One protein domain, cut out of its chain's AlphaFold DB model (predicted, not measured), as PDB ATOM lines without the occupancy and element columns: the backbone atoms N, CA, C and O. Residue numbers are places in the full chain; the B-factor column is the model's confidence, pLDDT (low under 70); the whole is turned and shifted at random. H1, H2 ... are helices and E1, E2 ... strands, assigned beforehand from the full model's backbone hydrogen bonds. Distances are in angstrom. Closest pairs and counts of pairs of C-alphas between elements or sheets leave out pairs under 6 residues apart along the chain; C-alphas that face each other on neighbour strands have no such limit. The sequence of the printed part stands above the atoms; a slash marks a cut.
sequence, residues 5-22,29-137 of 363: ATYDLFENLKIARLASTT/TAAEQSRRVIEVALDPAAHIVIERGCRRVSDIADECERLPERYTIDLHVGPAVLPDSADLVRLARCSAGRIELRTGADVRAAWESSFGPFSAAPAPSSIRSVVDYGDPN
ATOM      1  N   ALA A   5      20.426  -0.022  25.044       85.00
ATOM      2  CA  ALA A   5      20.205   0.117  23.609       85.00
ATOM      3  C   ALA A   5      18.899   0.869  23.308       85.00
ATOM      4  O   ALA A   5      18.836   1.670  22.371       85.00
ATOM      5  N   THR A   6      17.864   0.665  24.124       85.81
ATOM      6  CA  THR A   6      16.592   1.372  23.995       85.81
ATOM      7  C   THR A   6      16.727   2.849  24.369       85.81
ATOM      8  O   THR A   6      16.207   3.707  23.652       85.81
ATOM      9  N   TYR A   7      17.460   3.178  25.437       86.31
ATOM     10  CA  TYR A   7      17.751   4.575  25.784       86.31
ATOM     11  C   TYR A   7      18.540   5.283  24.677       86.31
ATOM     12  O   TYR A   7      18.162   6.382  24.266       86.31
ATOM     13  N   ASP A   8      19.567   4.625  24.134       86.56
ATOM     14  CA  ASP A   8      20.354   5.158  23.020       86.56
ATOM     15  C   ASP A   8      19.500   5.386  21.774       86.56
ATOM     16  O   ASP A   8      19.618   6.423  21.118       86.56
ATOM     17  N   LEU A   9      18.603   4.451  21.449       87.62
ATOM     18  CA  LEU A   9      17.688   4.589  20.323       87.62
ATOM     19  C   LEU A   9      16.800   5.829  20.476       87.62
ATOM     20  O   LEU A   9      16.698   6.629  19.542       87.62
ATOM     21  N   PHE A  10      16.165   6.011  21.637       88.44
ATOM     22  CA  PHE A  10      15.268   7.144  21.866       88.44
ATOM     23  C   PHE A  10      16.004   8.484  21.917       88.44
ATOM     24  O   PHE A  10      15.508   9.469  21.365       88.44
ATOM     25  N   GLU A  11      17.193   8.532  22.515       88.25
ATOM     26  CA  GLU A  11      18.020   9.738  22.542       88.25
ATOM     27  C   GLU A  11      18.482  10.126  21.131       88.25
ATOM     28  O   GLU A  11      18.294  11.268  20.696       88.25
ATOM     29  N   ASN A  12      18.970   9.155  20.357       88.62
ATOM     30  CA  ASN A  12      19.379   9.371  18.972       88.62
ATOM     31  C   ASN A  12      18.195   9.798  18.087       88.62
ATOM     32  O   ASN A  12      18.342  10.711  17.274       88.62
ATOM     33  N   LEU A  13      17.002   9.211  18.261       90.50
ATOM     34  CA  LEU A  13      15.786   9.621  17.546       90.50
ATOM     35  C   LEU A  13      15.349  11.042  17.911       90.50
ATOM     36  O   LEU A  13      14.999  11.821  17.019       90.50
ATOM     37  N   LYS A  14      15.401  11.399  19.199       89.50
ATOM     38  CA  LYS A  14      15.115  12.751  19.691       89.50
ATOM     39  C   LYS A  14      16.048  13.766  19.033       89.50
ATOM     40  O   LYS A  14      15.567  14.745  18.463       89.50
ATOM     41  N   ILE A  15      17.358  13.515  19.030       89.25
ATOM     42  CA  ILE A  15      18.340  14.393  18.375       89.25
ATOM     43  C   ILE A  15      18.101  14.428  16.859       89.25
ATOM     44  O   ILE A  15      18.105  15.492  16.242       89.25
ATOM     45  N   ALA A  16      17.829  13.278  16.240       88.44
ATOM     46  CA  ALA A  16      17.624  13.179  14.802       88.44
ATOM     47  C   ALA A  16      16.416  13.986  14.304       88.44
ATOM     48  O   ALA A  16      16.499  14.580  13.223       88.44
ATOM     49  N   ARG A  17      15.316  13.977  15.066       89.69
ATOM     50  CA  ARG A  17      14.015  14.537  14.674       89.69
ATOM     51  C   ARG A  17      13.746  15.936  15.217       89.69
ATOM     52  O   ARG A  17      13.016  16.672  14.563       89.69
ATOM     53  N   LEU A  18      14.287  16.285  16.387       88.50
ATOM     54  CA  LEU A  18      13.910  17.506  17.110       88.50
ATOM     55  C   LEU A  18      15.045  18.534  17.236       88.50
ATOM     56  O   LEU A  18      14.761  19.696  17.516       88.50
ATOM     57  N   ALA A  19      16.312  18.152  17.033       87.00
ATOM     58  CA  ALA A  19      17.418  19.106  17.096       87.00
ATOM     59  C   ALA A  19      17.507  19.967  15.827       87.00
ATOM     60  O   ALA A  19      17.299  19.485  14.710       87.00
ATOM     61  N   SER A  20      17.894  21.234  15.992       86.69
ATOM     62  CA  SER A  20      18.225  22.101  14.859       86.69
ATOM     63  C   SER A  20      19.477  21.597  14.138       86.69
ATOM     64  O   SER A  20      20.381  21.029  14.753       86.69
ATOM     65  N   THR A  21      19.576  21.850  12.830       80.88
ATOM     66  CA  THR A  21      20.713  21.406  12.005       80.88
ATOM     67  C   THR A  21      22.067  21.854  12.568       80.88
ATOM     68  O   THR A  21      23.033  21.102  12.502       80.88
ATOM     69  N   THR A  22      22.133  23.040  13.177       83.31
ATOM     70  CA  THR A  22      23.349  23.617  13.772       83.31
ATOM     71  C   THR A  22      23.755  23.003  15.113       83.31
ATOM     72  O   THR A  22      24.939  23.008  15.427       83.31
ATOM     73  N   THR A  29      27.623  14.495  20.124       87.19
ATOM     74  CA  THR A  29      28.856  14.431  20.923       87.19
ATOM     75  C   THR A  29      28.565  14.429  22.426       87.19
ATOM     76  O   THR A  29      29.182  13.661  23.157       87.19
ATOM     77  N   ALA A  30      27.612  15.239  22.892       86.81
ATOM     78  CA  ALA A  30      27.206  15.262  24.297       86.81
ATOM     79  C   ALA A  30      26.544  13.942  24.729       86.81
ATOM     80  O   ALA A  30      26.850  13.434  25.806       86.81
ATOM     81  N   ALA A  31      25.697  13.354  23.878       86.88
ATOM     82  CA  ALA A  31      25.099  12.042  24.121       86.88
ATOM     83  C   ALA A  31      26.179  10.953  24.227       86.88
ATOM     84  O   ALA A  31      26.175  10.177  25.177       86.88
ATOM     85  N   GLU A  32      27.166  10.951  23.326       87.38
ATOM     86  CA  GLU A  32      28.304  10.025  23.391       87.38
ATOM     87  C   GLU A  32      29.120  10.188  24.682       87.38
ATOM     88  O   GLU A  32      29.481   9.201  25.318       87.38
ATOM     89  N   GLN A  33      29.363  11.425  25.121       86.81
ATOM     90  CA  GLN A  33      30.029  11.686  26.400       86.81
ATOM     91  C   GLN A  33      29.194  11.196  27.590       86.81
ATOM     92  O   GLN A  33      29.749  10.613  28.520       86.81
ATOM     93  N   SER A  34      27.870  11.379  27.551       88.38
ATOM     94  CA  SER A  34      26.965  10.954  28.626       88.38
ATOM     95  C   SER A  34      26.974   9.441  28.857       88.38
ATOM     96  O   SER A  34      26.782   9.000  29.986       88.38
ATOM     97  N   ARG A  35      27.292   8.638  27.826       90.44
ATOM     98  CA  ARG A  35      27.432   7.175  27.948       90.44
ATOM     99  C   ARG A  35      28.556   6.752  28.896       90.44
ATOM    100  O   ARG A  35      28.572   5.616  29.361       90.44
ATOM    101  N   ARG A  36      29.490   7.659  29.178       93.00
ATOM    102  CA  ARG A  36      30.672   7.435  30.022       93.00
ATOM    103  C   ARG A  36      30.539   8.100  31.389       93.00
ATOM    104  O   ARG A  36      31.511   8.142  32.141       93.00
ATOM    105  N   VAL A  37      29.361   8.641  31.696       96.00
ATOM    106  CA  VAL A  37      29.049   9.264  32.979       96.00
ATOM    107  C   VAL A  37      28.164   8.324  33.787       96.00
ATOM    108  O   VAL A  37      27.170   7.800  33.284       96.00
ATOM    109  N   ILE A  38      28.535   8.126  35.046       96.12
ATOM    110  CA  ILE A  38      27.741   7.417  36.044       96.12
ATOM    111  C   ILE A  38      27.386   8.432  37.127       96.12
ATOM    112  O   ILE A  38      28.270   8.964  37.792       96.12
ATOM    113  N   GLU A  39      26.103   8.727  37.294       96.69
ATOM    114  CA  GLU A  39      25.616   9.601  38.363       96.69
ATOM    115  C   GLU A  39      25.303   8.761  39.601       96.69
ATOM    116  O   GLU A  39      24.515   7.821  39.512       96.69
ATOM    117  N   VAL A  40      25.873   9.118  40.751       96.50
ATOM    118  CA  VAL A  40      25.572   8.522  42.059       96.50
ATOM    119  C   VAL A  40      24.873   9.569  42.918       96.50
ATOM    120  O   VAL A  40      25.426  10.634  43.202       96.50
ATOM    121  N   ALA A  41      23.642   9.285  43.330       95.38
ATOM    122  CA  ALA A  41      22.782  10.236  44.028       95.38
ATOM    123  C   ALA A  41      21.938   9.545  45.104       95.38
ATOM    124  O   ALA A  41      21.819   8.326  45.128       95.38
ATOM    125  N   LEU A  42      21.327  10.331  45.989       93.75
ATOM    126  CA  LEU A  42      20.332   9.828  46.932       93.75
ATOM    127  C   LEU A  42      18.947   9.855  46.274       93.75
ATOM    128  O   LEU A  42      18.521  10.902  45.781       93.75
ATOM    129  N   ASP A  43      18.231   8.733  46.287       90.19
ATOM    130  CA  ASP A  43      16.827   8.713  45.891       90.19
ATOM    131  C   ASP A  43      15.986   9.463  46.943       90.19
ATOM    132  O   ASP A  43      15.999   9.093  48.121       90.19
ATOM    133  N   PRO A  44      15.251  10.524  46.562       84.94
ATOM    134  CA  PRO A  44      14.536  11.360  47.521       84.94
ATOM    135  C   PRO A  44      13.316  10.672  48.145       84.94
ATOM    136  O   PRO A  44      12.848  11.131  49.183       84.94
ATOM    137  N   ALA A  45      12.777   9.618  47.525       88.00
ATOM    138  CA  ALA A  45      11.592   8.919  48.013       88.00
ATOM    139  C   ALA A  45      11.956   7.722  48.901       88.00
ATOM    140  O   ALA A  45      11.315   7.495  49.925       88.00
ATOM    141  N   ALA A  46      12.973   6.957  48.507       86.50
ATOM    142  CA  ALA A  46      13.413   5.756  49.209       86.50
ATOM    143  C   ALA A  46      14.552   6.014  50.212       86.50
ATOM    144  O   ALA A  46      14.810   5.156  51.052       86.50
ATOM    145  N   HIS A  47      15.218   7.173  50.146       87.50
ATOM    146  CA  HIS A  47      16.397   7.505  50.957       87.50
ATOM    147  C   HIS A  47      17.534   6.472  50.846       87.50
ATOM    148  O   HIS A  47      18.295   6.269  51.791       87.50
ATOM    149  N   ILE A  48      17.659   5.842  49.677       91.25
ATOM    150  CA  ILE A  48      18.742   4.914  49.334       91.25
ATOM    151  C   ILE A  48      19.674   5.557  48.311       91.25
ATOM    152  O   ILE A  48      19.256   6.424  47.539       91.25
ATOM    153  N   VAL A  49      20.938   5.147  48.303       94.00
ATOM    154  CA  VAL A  49      21.887   5.597  47.284       94.00
ATOM    155  C   VAL A  49      21.615   4.830  45.994       94.00
ATOM    156  O   VAL A  49      21.411   3.623  46.007       94.00
ATOM    157  N   ILE A  50      21.593   5.535  44.874       94.69
ATOM    158  CA  ILE A  50      21.334   4.980  43.548       94.69
ATOM    159  C   ILE A  50      22.444   5.374  42.582       94.69
ATOM    160  O   ILE A  50      23.082   6.415  42.747       94.69
ATOM    161  N   GLU A  51      22.616   4.576  41.534       95.00
ATOM    162  CA  GLU A  51      23.437   4.901  40.372       95.00
ATOM    163  C   GLU A  51      22.607   4.962  39.081       95.00
ATOM    164  O   GLU A  51      21.593   4.272  38.923       95.00
ATOM    165  N   ARG A  52      23.039   5.818  38.148       94.12
ATOM    166  CA  ARG A  52      22.479   5.956  36.796       94.12
ATOM    167  C   ARG A  52      23.599   6.130  35.777       94.12
ATOM    168  O   ARG A  52      24.273   7.155  35.765       94.12
ATOM    169  N   GLY A  53      23.743   5.183  34.863       92.62
ATOM    170  CA  GLY A  53      24.723   5.233  33.777       92.62
ATOM    171  C   GLY A  53      24.507   4.082  32.799       92.62
ATOM    172  O   GLY A  53      23.691   3.205  33.067       92.62
ATOM    173  N   CYS A  54      25.232   4.079  31.676       90.94
ATOM    174  CA  CYS A  54      25.268   2.926  30.755       90.94
ATOM    175  C   CYS A  54      26.085   1.748  31.305       90.94
ATOM    176  O   CYS A  54      26.110   0.664  30.731       90.94
ATOM    177  N   ARG A  55      26.854   1.993  32.364       91.50
ATOM    178  CA  ARG A  55      27.637   1.004  33.095       91.50
ATOM    179  C   ARG A  55      27.481   1.277  34.576       91.50
ATOM    180  O   ARG A  55      27.229   2.417  34.970       91.50
ATOM    181  N   ARG A  56      27.659   0.238  35.381       92.25
ATOM    182  CA  ARG A  56      27.691   0.340  36.837       92.25
ATOM    183  C   ARG A  56      29.083   0.714  37.319       92.25
ATOM    184  O   ARG A  56      30.077   0.427  36.644       92.25
ATOM    185  N   VAL A  57      29.173   1.275  38.523       94.62
ATOM    186  CA  VAL A  57      30.468   1.521  39.178       94.62
ATOM    187  C   VAL A  57      31.255   0.211  39.335       94.62
ATOM    188  O   VAL A  57      32.455   0.192  39.066       94.62
ATOM    189  N   SER A  58      30.589  -0.908  39.648       92.56
ATOM    190  CA  SER A  58      31.224  -2.237  39.708       92.56
ATOM    191  C   SER A  58      31.860  -2.665  38.384       92.56
ATOM    192  O   SER A  58      32.942  -3.250  38.379       92.56
ATOM    193  N   ASP A  59      31.216  -2.348  37.257       91.12
ATOM    194  CA  ASP A  59      31.670  -2.793  35.939       91.12
ATOM    195  C   ASP A  59      32.968  -2.094  35.549       91.12
ATOM    196  O   ASP A  59      33.853  -2.711  34.964       91.12
ATOM    197  N   ILE A  60      33.078  -0.800  35.856       94.56
ATOM    198  CA  ILE A  60      34.295  -0.033  35.581       94.56
ATOM    199  C   ILE A  60      35.374  -0.266  36.645       94.56
ATOM    200  O   ILE A  60      36.552  -0.056  36.362       94.56
ATOM    201  N   ALA A  61      35.004  -0.713  37.850       94.75
ATOM    202  CA  ALA A  61      35.953  -1.020  38.914       94.75
ATOM    203  C   ALA A  61      36.795  -2.268  38.607       94.75
ATOM    204  O   ALA A  61      38.004  -2.256  38.838       94.75
ATOM    205  N   ASP A  62      36.191  -3.314  38.034       90.75
ATOM    206  CA  ASP A  62      36.880  -4.578  37.728       90.75
ATOM    207  C   ASP A  62      38.046  -4.428  36.735       90.75
ATOM    208  O   ASP A  62      39.044  -5.154  36.787       90.75
ATOM    209  N   GLU A  63      37.958  -3.434  35.858       92.12
ATOM    210  CA  GLU A  63      38.943  -3.144  34.818       92.12
ATOM    211  C   GLU A  63      39.501  -1.721  34.912       92.12
ATOM    212  O   GLU A  63      39.981  -1.192  33.912       92.12
ATOM    213  N   CYS A  64      39.461  -1.092  36.092       94.19
ATOM    214  CA  CYS A  64      39.730   0.342  36.256       94.19
ATOM    215  C   CYS A  64      41.050   0.820  35.624       94.19
ATOM    216  O   CYS A  64      41.101   1.891  35.017       94.19
ATOM    217  N   GLU A  65      42.112   0.018  35.709       94.31
ATOM    218  CA  GLU A  65      43.433   0.304  35.148       94.31
ATOM    219  C   GLU A  65      43.561  -0.049  33.652       94.31
ATOM    220  O   GLU A  65      44.499   0.390  32.985       94.31
ATOM    221  N   ARG A  66      42.602  -0.809  33.113       93.88
ATOM    222  CA  ARG A  66      42.551  -1.322  31.733       93.88
ATOM    223  C   ARG A  66      41.427  -0.715  30.892       93.88
ATOM    224  O   ARG A  66      41.331  -1.043  29.711       93.88
ATOM    225  N   LEU A  67      40.609   0.167  31.471       94.44
ATOM    226  CA  LEU A  67      39.523   0.835  30.758       94.44
ATOM    227  C   LEU A  67      40.054   1.463  29.453       94.44
ATOM    228  O   LEU A  67      41.037   2.215  29.488       94.44
ATOM    229  N   PRO A  68      39.422   1.176  28.301       91.44
ATOM    230  CA  PRO A  68      39.879   1.687  27.009       91.44
ATOM    231  C   PRO A  68      39.625   3.191  26.864       91.44
ATOM    232  O   PRO A  68      40.284   3.871  26.080       91.44
ATOM    233  N   GLU A  69      38.664   3.710  27.623       91.69
ATOM    234  CA  GLU A  69      38.228   5.095  27.588       91.69
ATOM    235  C   GLU A  69      38.024   5.623  29.004       91.69
ATOM    236  O   GLU A  69      37.822   4.862  29.950       91.69
ATOM    237  N   ARG A  70      38.061   6.949  29.141       95.25
ATOM    238  CA  ARG A  70      37.839   7.609  30.423       95.25
ATOM    239  C   ARG A  70      36.353   7.625  30.784       95.25
ATOM    240  O   ARG A  70      35.536   8.078  29.982       95.25
ATOM    241  N   TYR A  71      36.042   7.205  32.005       96.94
ATOM    242  CA  TYR A  71      34.731   7.296  32.640       96.94
ATOM    243  C   TYR A  71      34.722   8.384  33.706       96.94
ATOM    244  O   TYR A  71      35.753   8.718  34.292       96.94
ATOM    245  N   THR A  72      33.545   8.944  33.954       97.56
ATOM    246  CA  THR A  72      33.327   9.948  34.993       97.56
ATOM    247  C   THR A  72      32.254   9.471  35.956       97.56
ATOM    248  O   THR A  72      31.206   9.002  35.520       97.56
ATOM    249  N   ILE A  73      32.507   9.602  37.253       97.25
ATOM    250  CA  ILE A  73      31.538   9.327  38.309       97.25
ATOM    251  C   ILE A  73      31.159  10.663  38.945       97.25
ATOM    252  O   ILE A  73      31.991  11.329  39.568       97.25
ATOM    253  N   ASP A  74      29.905  11.055  38.760       97.94
ATOM    254  CA  ASP A  74      29.332  12.278  39.307       97.94
ATOM    255  C   ASP A  74      28.688  11.982  40.662       97.94
ATOM    256  O   ASP A  74      27.711  11.242  40.764       97.94
ATOM    257  N   LEU A  75      29.258  12.553  41.718       97.56
ATOM    258  CA  LEU A  75      28.886  12.306  43.105       97.56
ATOM    259  C   LEU A  75      27.971  13.423  43.606       97.56
ATOM    260  O   LEU A  75      28.408  14.552  43.842       97.56
ATOM    261  N   HIS A  76      26.698  13.095  43.805       96.88
ATOM    262  CA  HIS A  76      25.662  13.996  44.332       96.88
ATOM    263  C   HIS A  76      25.265  13.680  45.771       96.88
ATOM    264  O   HIS A  76      24.305  14.233  46.302       96.88
ATOM    265  N   VAL A  77      26.013  12.791  46.412       95.50
ATOM    266  CA  VAL A  77      25.828  12.366  47.793       95.50
ATOM    267  C   VAL A  77      27.142  12.569  48.554       95.50
ATOM    268  O   VAL A  77      28.229  12.482  47.981       95.50
ATOM    269  N   GLY A  78      27.051  12.931  49.835       94.75
ATOM    270  CA  GLY A  78      28.223  13.185  50.673       94.75
ATOM    271  C   GLY A  78      28.969  11.897  51.047       94.75
ATOM    272  O   GLY A  78      28.354  10.831  51.110       94.75
ATOM    273  N   PRO A  79      30.271  11.979  51.377       95.12
ATOM    274  CA  PRO A  79      31.086  10.797  51.662       95.12
ATOM    275  C   PRO A  79      30.641  10.036  52.919       95.12
ATOM    276  O   PRO A  79      30.864   8.840  53.009       95.12
ATOM    277  N   ALA A  80      29.965  10.692  53.868       92.94
ATOM    278  CA  ALA A  80      29.432  10.040  55.071       92.94
ATOM    279  C   ALA A  80      28.240   9.103  54.792       92.94
ATOM    280  O   ALA A  80      27.924   8.250  55.615       92.94
ATOM    281  N   VAL A  81      27.560   9.285  53.656       92.19
ATOM    282  CA  VAL A  81      26.423   8.452  53.230       92.19
ATOM    283  C   VAL A  81      26.898   7.294  52.340       92.19
ATOM    284  O   VAL A  81      26.206   6.290  52.222       92.19
ATOM    285  N   LEU A  82      28.090   7.418  51.747       91.12
ATOM    286  CA  LEU A  82      28.733   6.395  50.926       91.12
ATOM    287  C   LEU A  82      29.749   5.593  51.761       91.12
ATOM    288  O   LEU A  82      30.831   6.113  52.058       91.12
ATOM    289  N   PRO A  83      29.445   4.337  52.138       85.31
ATOM    290  CA  PRO A  83      30.300   3.551  53.032       85.31
ATOM    291  C   PRO A  83      31.693   3.261  52.445       85.31
ATOM    292  O   PRO A  83      32.660   3.123  53.188       85.31
ATOM    293  N   ASP A  84      31.806   3.224  51.122       91.00
ATOM    294  CA  ASP A  84      33.007   2.932  50.340       91.00
ATOM    295  C   ASP A  84      33.641   4.192  49.716       91.00
ATOM    296  O   ASP A  84      34.478   4.096  48.818       91.00
ATOM    297  N   SER A  85      33.298   5.389  50.207       94.00
ATOM    298  CA  SER A  85      33.796   6.670  49.672       94.00
ATOM    299  C   SER A  85      35.325   6.746  49.566       94.00
ATOM    300  O   SER A  85      35.856   7.228  48.562       94.00
ATOM    301  N   ALA A  86      36.050   6.225  50.561       93.88
ATOM    302  CA  ALA A  86      37.508   6.146  50.521       93.88
ATOM    303  C   ALA A  86      38.008   5.183  49.430       93.88
ATOM    304  O   ALA A  86      38.959   5.503  48.716       93.88
ATOM    305  N   ASP A  87      37.358   4.031  49.263       94.50
ATOM    306  CA  ASP A  87      37.715   3.044  48.243       94.50
ATOM    307  C   ASP A  87      37.403   3.539  46.832       94.50
ATOM    308  O   ASP A  87      38.159   3.251  45.907       94.50
ATOM    309  N   LEU A  88      36.374   4.369  46.665       95.44
ATOM    310  CA  LEU A  88      36.080   5.030  45.398       95.44
ATOM    311  C   LEU A  88      37.189   6.010  44.987       95.44
ATOM    312  O   LEU A  88      37.610   6.031  43.829       95.44
ATOM    313  N   VAL A  89      37.717   6.785  45.939       96.06
ATOM    314  CA  VAL A  89      38.873   7.667  45.696       96.06
ATOM    315  C   VAL A  89      40.118   6.848  45.352       96.06
ATOM    316  O   VAL A  89      40.834   7.190  44.407       96.06
ATOM    317  N   ARG A  90      40.359   5.743  46.072       95.31
ATOM    318  CA  ARG A  90      41.461   4.809  45.784       95.31
ATOM    319  C   ARG A  90      41.335   4.205  44.386       95.31
ATOM    320  O   ARG A  90      42.321   4.162  43.656       95.31
ATOM    321  N   LEU A  91      40.131   3.800  43.986       96.06
ATOM    322  CA  LEU A  91      39.841   3.273  42.653       96.06
ATOM    323  C   LEU A  91      40.153   4.304  41.563       96.06
ATOM    324  O   LEU A  91      40.821   3.987  40.579       96.06
ATOM    325  N   ALA A  92      39.721   5.553  41.750       96.56
ATOM    326  CA  ALA A  92      39.989   6.621  40.795       96.56
ATOM    327  C   ALA A  92      41.493   6.884  40.629       96.56
ATOM    328  O   ALA A  92      41.974   6.998  39.499       96.56
ATOM    329  N   ARG A  93      42.259   6.897  41.727       96.06
ATOM    330  CA  ARG A  93      43.730   7.001  41.685       96.06
ATOM    331  C   ARG A  93      44.363   5.796  40.983       96.06
ATOM    332  O   ARG A  93      45.138   5.975  40.044       96.06
ATOM    333  N   CYS A  94      43.939   4.587  41.355       95.38
ATOM    334  CA  CYS A  94      44.398   3.324  40.776       95.38
ATOM    335  C   CYS A  94      44.190   3.263  39.255       95.38
ATOM    336  O   CYS A  94      45.038   2.740  38.533       95.38
ATOM    337  N   SER A  95      43.108   3.862  38.748       96.25
ATOM    338  CA  SER A  95      42.780   3.897  37.317       96.25
ATOM    339  C   SER A  95      43.792   4.661  36.441       96.25
ATOM    340  O   SER A  95      43.712   4.601  35.208       96.25
ATOM    341  N   ALA A  96      44.722   5.409  37.051       93.75
ATOM    342  CA  ALA A  96      45.678   6.293  36.382       93.75
ATOM    343  C   ALA A  96      45.001   7.281  35.407       93.75
ATOM    344  O   ALA A  96      45.429   7.465  34.269       93.75
ATOM    345  N   GLY A  97      43.909   7.907  35.861       94.38
ATOM    346  CA  GLY A  97      43.178   8.943  35.120       94.38
ATOM    347  C   GLY A  97      42.063   8.430  34.205       94.38
ATOM    348  O   GLY A  97      41.393   9.240  33.562       94.38
ATOM    349  N   ARG A  98      41.823   7.114  34.162       96.56
ATOM    350  CA  ARG A  98      40.714   6.507  33.405       96.56
ATOM    351  C   ARG A  98      39.364   6.644  34.105       96.56
ATOM    352  O   ARG A  98      38.341   6.564  33.441       96.56
ATOM    353  N   ILE A  99      39.346   6.892  35.408       97.56
ATOM    354  CA  ILE A  99      38.146   7.225  36.175       97.56
ATOM    355  C   ILE A  99      38.345   8.620  36.770       97.56
ATOM    356  O   ILE A  99      39.295   8.862  37.513       97.56
ATOM    357  N   GLU A 100      37.458   9.550  36.429       97.19
ATOM    358  CA  GLU A 100      37.363  10.865  37.063       97.19
ATOM    359  C   GLU A 100      36.234  10.878  38.087       97.19
ATOM    360  O   GLU A 100      35.126  10.442  37.789       97.19
ATOM    361  N   LEU A 101      36.495  11.438  39.268       97.44
ATOM    362  CA  LEU A 101      35.450  11.748  40.240       97.44
ATOM    363  C   LEU A 101      35.127  13.238  40.168       97.44
ATOM    364  O   LEU A 101      36.029  14.078  40.245       97.44
ATOM    365  N   ARG A 102      33.843  13.571  40.064       98.00
ATOM    366  CA  ARG A 102      33.350  14.948  40.161       98.00
ATOM    367  C   ARG A 102      32.299  15.041  41.252       98.00
ATOM    368  O   ARG A 102      31.608  14.071  41.534       98.00
ATOM    369  N   THR A 103      32.159  16.212  41.859       97.94
ATOM    370  CA  THR A 103      31.238  16.418  42.985       97.94
ATOM    371  C   THR A 103      30.213  17.509  42.698       97.94
ATOM    372  O   THR A 103      30.531  18.599  42.192       97.94
ATOM    373  N   GLY A 104      28.959  17.218  43.039       97.00
ATOM    374  CA  GLY A 104      27.863  18.180  43.009       97.00
ATOM    375  C   GLY A 104      28.109  19.332  43.982       97.00
ATOM    376  O   GLY A 104      28.778  19.166  45.002       97.00
ATOM    377  N   ALA A 105      27.570  20.513  43.668       95.75
ATOM    378  CA  ALA A 105      27.804  21.731  44.448       95.75
ATOM    379  C   ALA A 105      27.456  21.565  45.941       95.75
ATOM    380  O   ALA A 105      28.226  21.999  46.793       95.75
ATOM    381  N   ASP A 106      26.359  20.867  46.240       95.38
ATOM    382  CA  ASP A 106      25.832  20.718  47.603       95.38
ATOM    383  C   ASP A 106      26.682  19.802  48.497       95.38
ATOM    384  O   ASP A 106      26.642  19.910  49.720       95.38
ATOM    385  N   VAL A 107      27.473  18.902  47.901       96.12
ATOM    386  CA  VAL A 107      28.275  17.902  48.631       96.12
ATOM    387  C   VAL A 107      29.778  18.138  48.517       96.12
ATOM    388  O   VAL A 107      30.553  17.493  49.224       96.12
ATOM    389  N   ARG A 108      30.205  19.075  47.660       95.75
ATOM    390  CA  ARG A 108      31.620  19.333  47.358       95.75
ATOM    391  C   ARG A 108      32.448  19.604  48.605       95.75
ATOM    392  O   ARG A 108      33.466  18.954  48.793       95.75
ATOM    393  N   ALA A 109      31.986  20.494  49.482       96.50
ATOM    394  CA  ALA A 109      32.730  20.860  50.686       96.50
ATOM    395  C   ALA A 109      33.035  19.648  51.590       96.50
ATOM    396  O   ALA A 109      34.127  19.559  52.144       96.50
ATOM    397  N   ALA A 110      32.103  18.693  51.700       96.38
ATOM    398  CA  ALA A 110      32.277  17.487  52.515       96.38
ATOM    399  C   ALA A 110      33.269  16.484  51.893       96.38
ATOM    400  O   ALA A 110      34.021  15.808  52.600       96.38
ATOM    401  N   TRP A 111      33.287  16.386  50.563       96.50
ATOM    402  CA  TRP A 111      34.287  15.603  49.838       96.50
ATOM    403  C   TRP A 111      35.676  16.235  49.948       96.50
ATOM    404  O   TRP A 111      36.644  15.545  50.274       96.50
ATOM    405  N   GLU A 112      35.764  17.551  49.752       95.94
ATOM    406  CA  GLU A 112      37.030  18.282  49.776       95.94
ATOM    407  C   GLU A 112      37.690  18.294  51.149       95.94
ATOM    408  O   GLU A 112      38.909  18.136  51.238       95.94
ATOM    409  N   SER A 113      36.901  18.377  52.225       95.25
ATOM    410  CA  SER A 113      37.423  18.271  53.589       95.25
ATOM    411  C   SER A 113      38.059  16.912  53.892       95.25
ATOM    412  O   SER A 113      38.909  16.827  54.772       95.25
ATOM    413  N   SER A 114      37.635  15.855  53.194       93.00
ATOM    414  CA  SER A 114      38.033  14.474  53.491       93.00
ATOM    415  C   SER A 114      39.157  13.974  52.578       93.00
ATOM    416  O   SER A 114      40.049  13.264  53.037       93.00
ATOM    417  N   PHE A 115      39.132  14.342  51.292       93.81
ATOM    418  CA  PHE A 115      40.002  13.739  50.273       93.81
ATOM    419  C   PHE A 115      40.742  14.748  49.377       93.81
ATOM    420  O   PHE A 115      41.518  14.327  48.515       93.81
ATOM    421  N   GLY A 116      40.554  16.055  49.592       91.31
ATOM    422  CA  GLY A 116      41.156  17.115  48.777       91.31
ATOM    423  C   GLY A 116      40.279  17.562  47.598       91.31
ATOM    424  O   GLY A 116      39.119  17.178  47.515       91.31
ATOM    425  N   PRO A 117      40.791  18.413  46.695       93.50
ATOM    426  CA  PRO A 117      39.981  19.105  45.689       93.50
ATOM    427  C   PRO A 117      39.361  18.158  44.648       93.50
ATOM    428  O   PRO A 117      40.027  17.241  44.167       93.50
ATOM    429  N   PHE A 118      38.120  18.443  44.232       94.25
ATOM    430  CA  PHE A 118      37.417  17.706  43.172       94.25
ATOM    431  C   PHE A 118      36.901  18.630  42.066       94.25
ATOM    432  O   PHE A 118      36.492  19.768  42.304       94.25
ATOM    433  N   SER A 119      36.836  18.098  40.845       94.81
ATOM    434  CA  SER A 119      36.127  18.726  39.729       94.81
ATOM    435  C   SER A 119      34.630  18.894  40.038       94.81
ATOM    436  O   SER A 119      34.023  18.093  40.754       94.81
ATOM    437  N   ALA A 120      34.005  19.916  39.454       96.25
ATOM    438  CA  ALA A 120      32.575  20.165  39.602       96.25
ATOM    439  C   ALA A 120      31.730  19.222  38.731       96.25
ATOM    440  O   ALA A 120      31.931  19.164  37.517       96.25
ATOM    441  N   ALA A 121      30.752  18.541  39.332       96.12
ATOM    442  CA  ALA A 121      29.725  17.806  38.598       96.12
ATOM    443  C   ALA A 121      28.570  18.747  38.190       96.12
ATOM    444  O   ALA A 121      28.231  19.660  38.958       96.12
ATOM    445  N   PRO A 122      27.957  18.546  37.007       94.12
ATOM    446  CA  PRO A 122      26.712  19.216  36.623       94.12
ATOM    447  C   PRO A 122      25.540  18.769  37.513       94.12
ATOM    448  O   PRO A 122      25.693  17.894  38.355       94.12
ATOM    449  N   ALA A 123      24.356  19.363  37.359       91.44
ATOM    450  CA  ALA A 123      23.167  18.847  38.042       91.44
ATOM    451  C   ALA A 123      22.789  17.446  37.503       91.44
ATOM    452  O   ALA A 123      22.958  17.226  36.299       91.44
ATOM    453  N   PRO A 124      22.234  16.545  38.343       89.75
ATOM    454  CA  PRO A 124      21.786  15.225  37.904       89.75
ATOM    455  C   PRO A 124      20.821  15.332  36.724       89.75
ATOM    456  O   PRO A 124      19.824  16.059  36.785       89.75
ATOM    457  N   SER A 125      21.118  14.626  35.640       87.38
ATOM    458  CA  SER A 125      20.380  14.731  34.378       87.38
ATOM    459  C   SER A 125      20.259  13.409  33.624       87.38
ATOM    460  O   SER A 125      19.584  13.361  32.590       87.38
ATOM    461  N   SER A 126      20.874  12.338  34.134       87.00
ATOM    462  CA  SER A 126      20.891  11.040  33.475       87.00
ATOM    463  C   SER A 126      19.479  10.504  33.266       87.00
ATOM    464  O   SER A 126      18.679  10.378  34.196       87.00
ATOM    465  N   ILE A 127      19.190  10.160  32.010       86.62
ATOM    466  CA  ILE A 127      17.944   9.505  31.595       86.62
ATOM    467  C   ILE A 127      17.983   7.989  31.811       86.62
ATOM    468  O   ILE A 127      16.990   7.320  31.538       86.62
ATOM    469  N   ARG A 128      19.133   7.445  32.231       90.00
ATOM    470  CA  ARG A 128      19.366   6.005  32.361       90.00
ATOM    471  C   ARG A 128      18.552   5.427  33.510       90.00
ATOM    472  O   ARG A 128      18.084   6.139  34.401       90.00
ATOM    473  N   SER A 129      18.371   4.110  33.473       88.38
ATOM    474  CA  SER A 129      17.588   3.425  34.490       88.38
ATOM    475  C   SER A 129      18.194   3.604  35.876       88.38
ATOM    476  O   SER A 129      19.407   3.504  36.042       88.38
ATOM    477  N   VAL A 130      17.332   3.808  36.866       90.88
ATOM    478  CA  VAL A 130      17.735   3.841  38.272       90.88
ATOM    479  C   VAL A 130      18.096   2.436  38.729       90.88
ATOM    480  O   VAL A 130      17.284   1.519  38.588       90.88
ATOM    481  N   VAL A 131      19.295   2.285  39.282       91.75
ATOM    482  CA  VAL A 131      19.769   1.049  39.908       91.75
ATOM    483  C   VAL A 131      20.229   1.377  41.324       91.75
ATOM    484  O   VAL A 131      20.727   2.470  41.577       91.75
ATOM    485  N   ASP A 132      20.032   0.448  42.252       91.25
ATOM    486  CA  ASP A 132      20.562   0.574  43.609       91.25
ATOM    487  C   ASP A 132      22.096   0.618  43.575       91.25
ATOM    488  O   ASP A 132      22.736  -0.229  42.933       91.25
ATOM    489  N   TYR A 133      22.680   1.592  44.274       88.81
ATOM    490  CA  TYR A 133      24.112   1.630  44.543       88.81
ATOM    491  C   TYR A 133      24.385   0.610  45.652       88.81
ATOM    492  O   TYR A 133      24.555   0.943  46.823       88.81
ATOM    493  N   GLY A 134      24.327  -0.672  45.287       77.00
ATOM    494  CA  GLY A 134      24.727  -1.748  46.187       77.00
ATOM    495  C   GLY A 134      26.197  -1.591  46.579       77.00
ATOM    496  O   GLY A 134      26.946  -0.935  45.864       77.00
ATOM    497  N   ASP A 135      26.617  -2.219  47.680       72.56
ATOM    498  CA  ASP A 135      28.029  -2.262  48.083       72.56
ATOM    499  C   ASP A 135      28.843  -2.983  46.991       72.56
ATOM    500  O   ASP A 135      28.761  -4.215  46.881       72.56
ATOM    501  N   PRO A 136      29.609  -2.262  46.149       72.38
ATOM    502  CA  PRO A 136      30.299  -2.873  45.027       72.38
ATOM    503  C   PRO A 136      31.505  -3.689  45.500       72.38
ATOM    504  O   PRO A 136      32.169  -4.306  44.676       72.38
ATOM    505  N   ASN A 137      31.838  -3.685  46.799       87.00
ATOM    506  CA  ASN A 137      33.085  -4.227  47.323       87.00
ATOM    507  C   ASN A 137      34.303  -3.628  46.590       87.00
ATOM    508  O   ASN A 137      35.216  -4.339  46.155       87.00
TER     509      ASN A 137
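Overview. This is residues 5 to 22 and 29 to 137 of the 363 residues of an uncharacterized protein of Sphingomonas sp. Sph1(2015) (UniProt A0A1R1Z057). A twisted sheet, with strands in the order E2, E1, E3, E4, has H4 and H5 over one face near its E4 edge, while H3 grazes it. H1 lies beyond H2 at one end as an arm, with residues 16 to 22 sticking out, and the last stretch, residues 116 to 137, winds from the E4 edge to the E2 edge, pairing briefly with each. The printed part has 127 residues, with five named helices and four named strands in the order H1, H2, E1, E2, H3, E3, H4, E4, H5. The sheet is mixed and the class is mixed, helices and strands, though only 63 residues, under half, are in named elements. The whole is compact, with a radius of gyration of the C-alphas of 15.1 A and spans of 45 by 36 by 26 A.

Along the chain. In the sheet, E1 is residues 37 to 42, 16.5 A long, from C-alpha 37 at (29.049, 9.264, 32.979). E2 is residues 49 to 52, E3 residues 71 to 75 and E4 residues 99 to 103, 13.4 A long. H4 is residues 85 to 94, 14.2 A; H5, residues 108 to 115, ends at C-alpha 115 at (40.002, 13.739, 50.273). H3 is residues 57 to 61 and H2 residues 29 to 34. H1, residues 5 to 18, is 19.6 A long and begins at C-alpha 5 at (20.205, 0.117, 23.609).

Arrangement. The sheet is only just strongly twisted, its C-alphas up to 4.1 A off the best plane. The hairpin E1 and E2 is antiparallel, with N 50 and O 41 at 2.8 A. E1 and E3 are parallel, with N 40 and O 74 at 2.8 A. E3 and E4 are parallel, with N 73 and O 100 at 2.8 A. E3, H4 and E4 form a strand-helix-strand unit, two parallel neighbour strands with a helix between, its crossover right-handed. H4 and H5 make two layers with the sheet, helices on one face. H4 runs along the strands at a height over the sheet of 7.6 A, and is only just over E4, on which 3 of its C-alphas fall. Its closest C-alphas to E4 are those of Ala 92 and Ile 99, 5.0 A apart. H4 and H5 are close but not clearly touching, Val 89 and Phe 115 having the closest C-alphas at 7.7 A. H1 and H2 are close but not clearly touching, with C-alphas 11 and 31 closest at 7.6 A. In H1, H2, H3 and H4 every O i to N i+4 pair is within hydrogen-bond range; in H5, 3 of 4 are.

Size, cuts and confidence. The C-alphas farthest apart are those of Thr 21 and Pro 83, 45.8 A. Residues 23 to 28 are not printed, and C-alphas 22 and 29 are 12.9 A apart across this cut. Of the links that are printed whole, none is long. Mean pLDDT of the printed part is 91.9, and no printed residue is under 70.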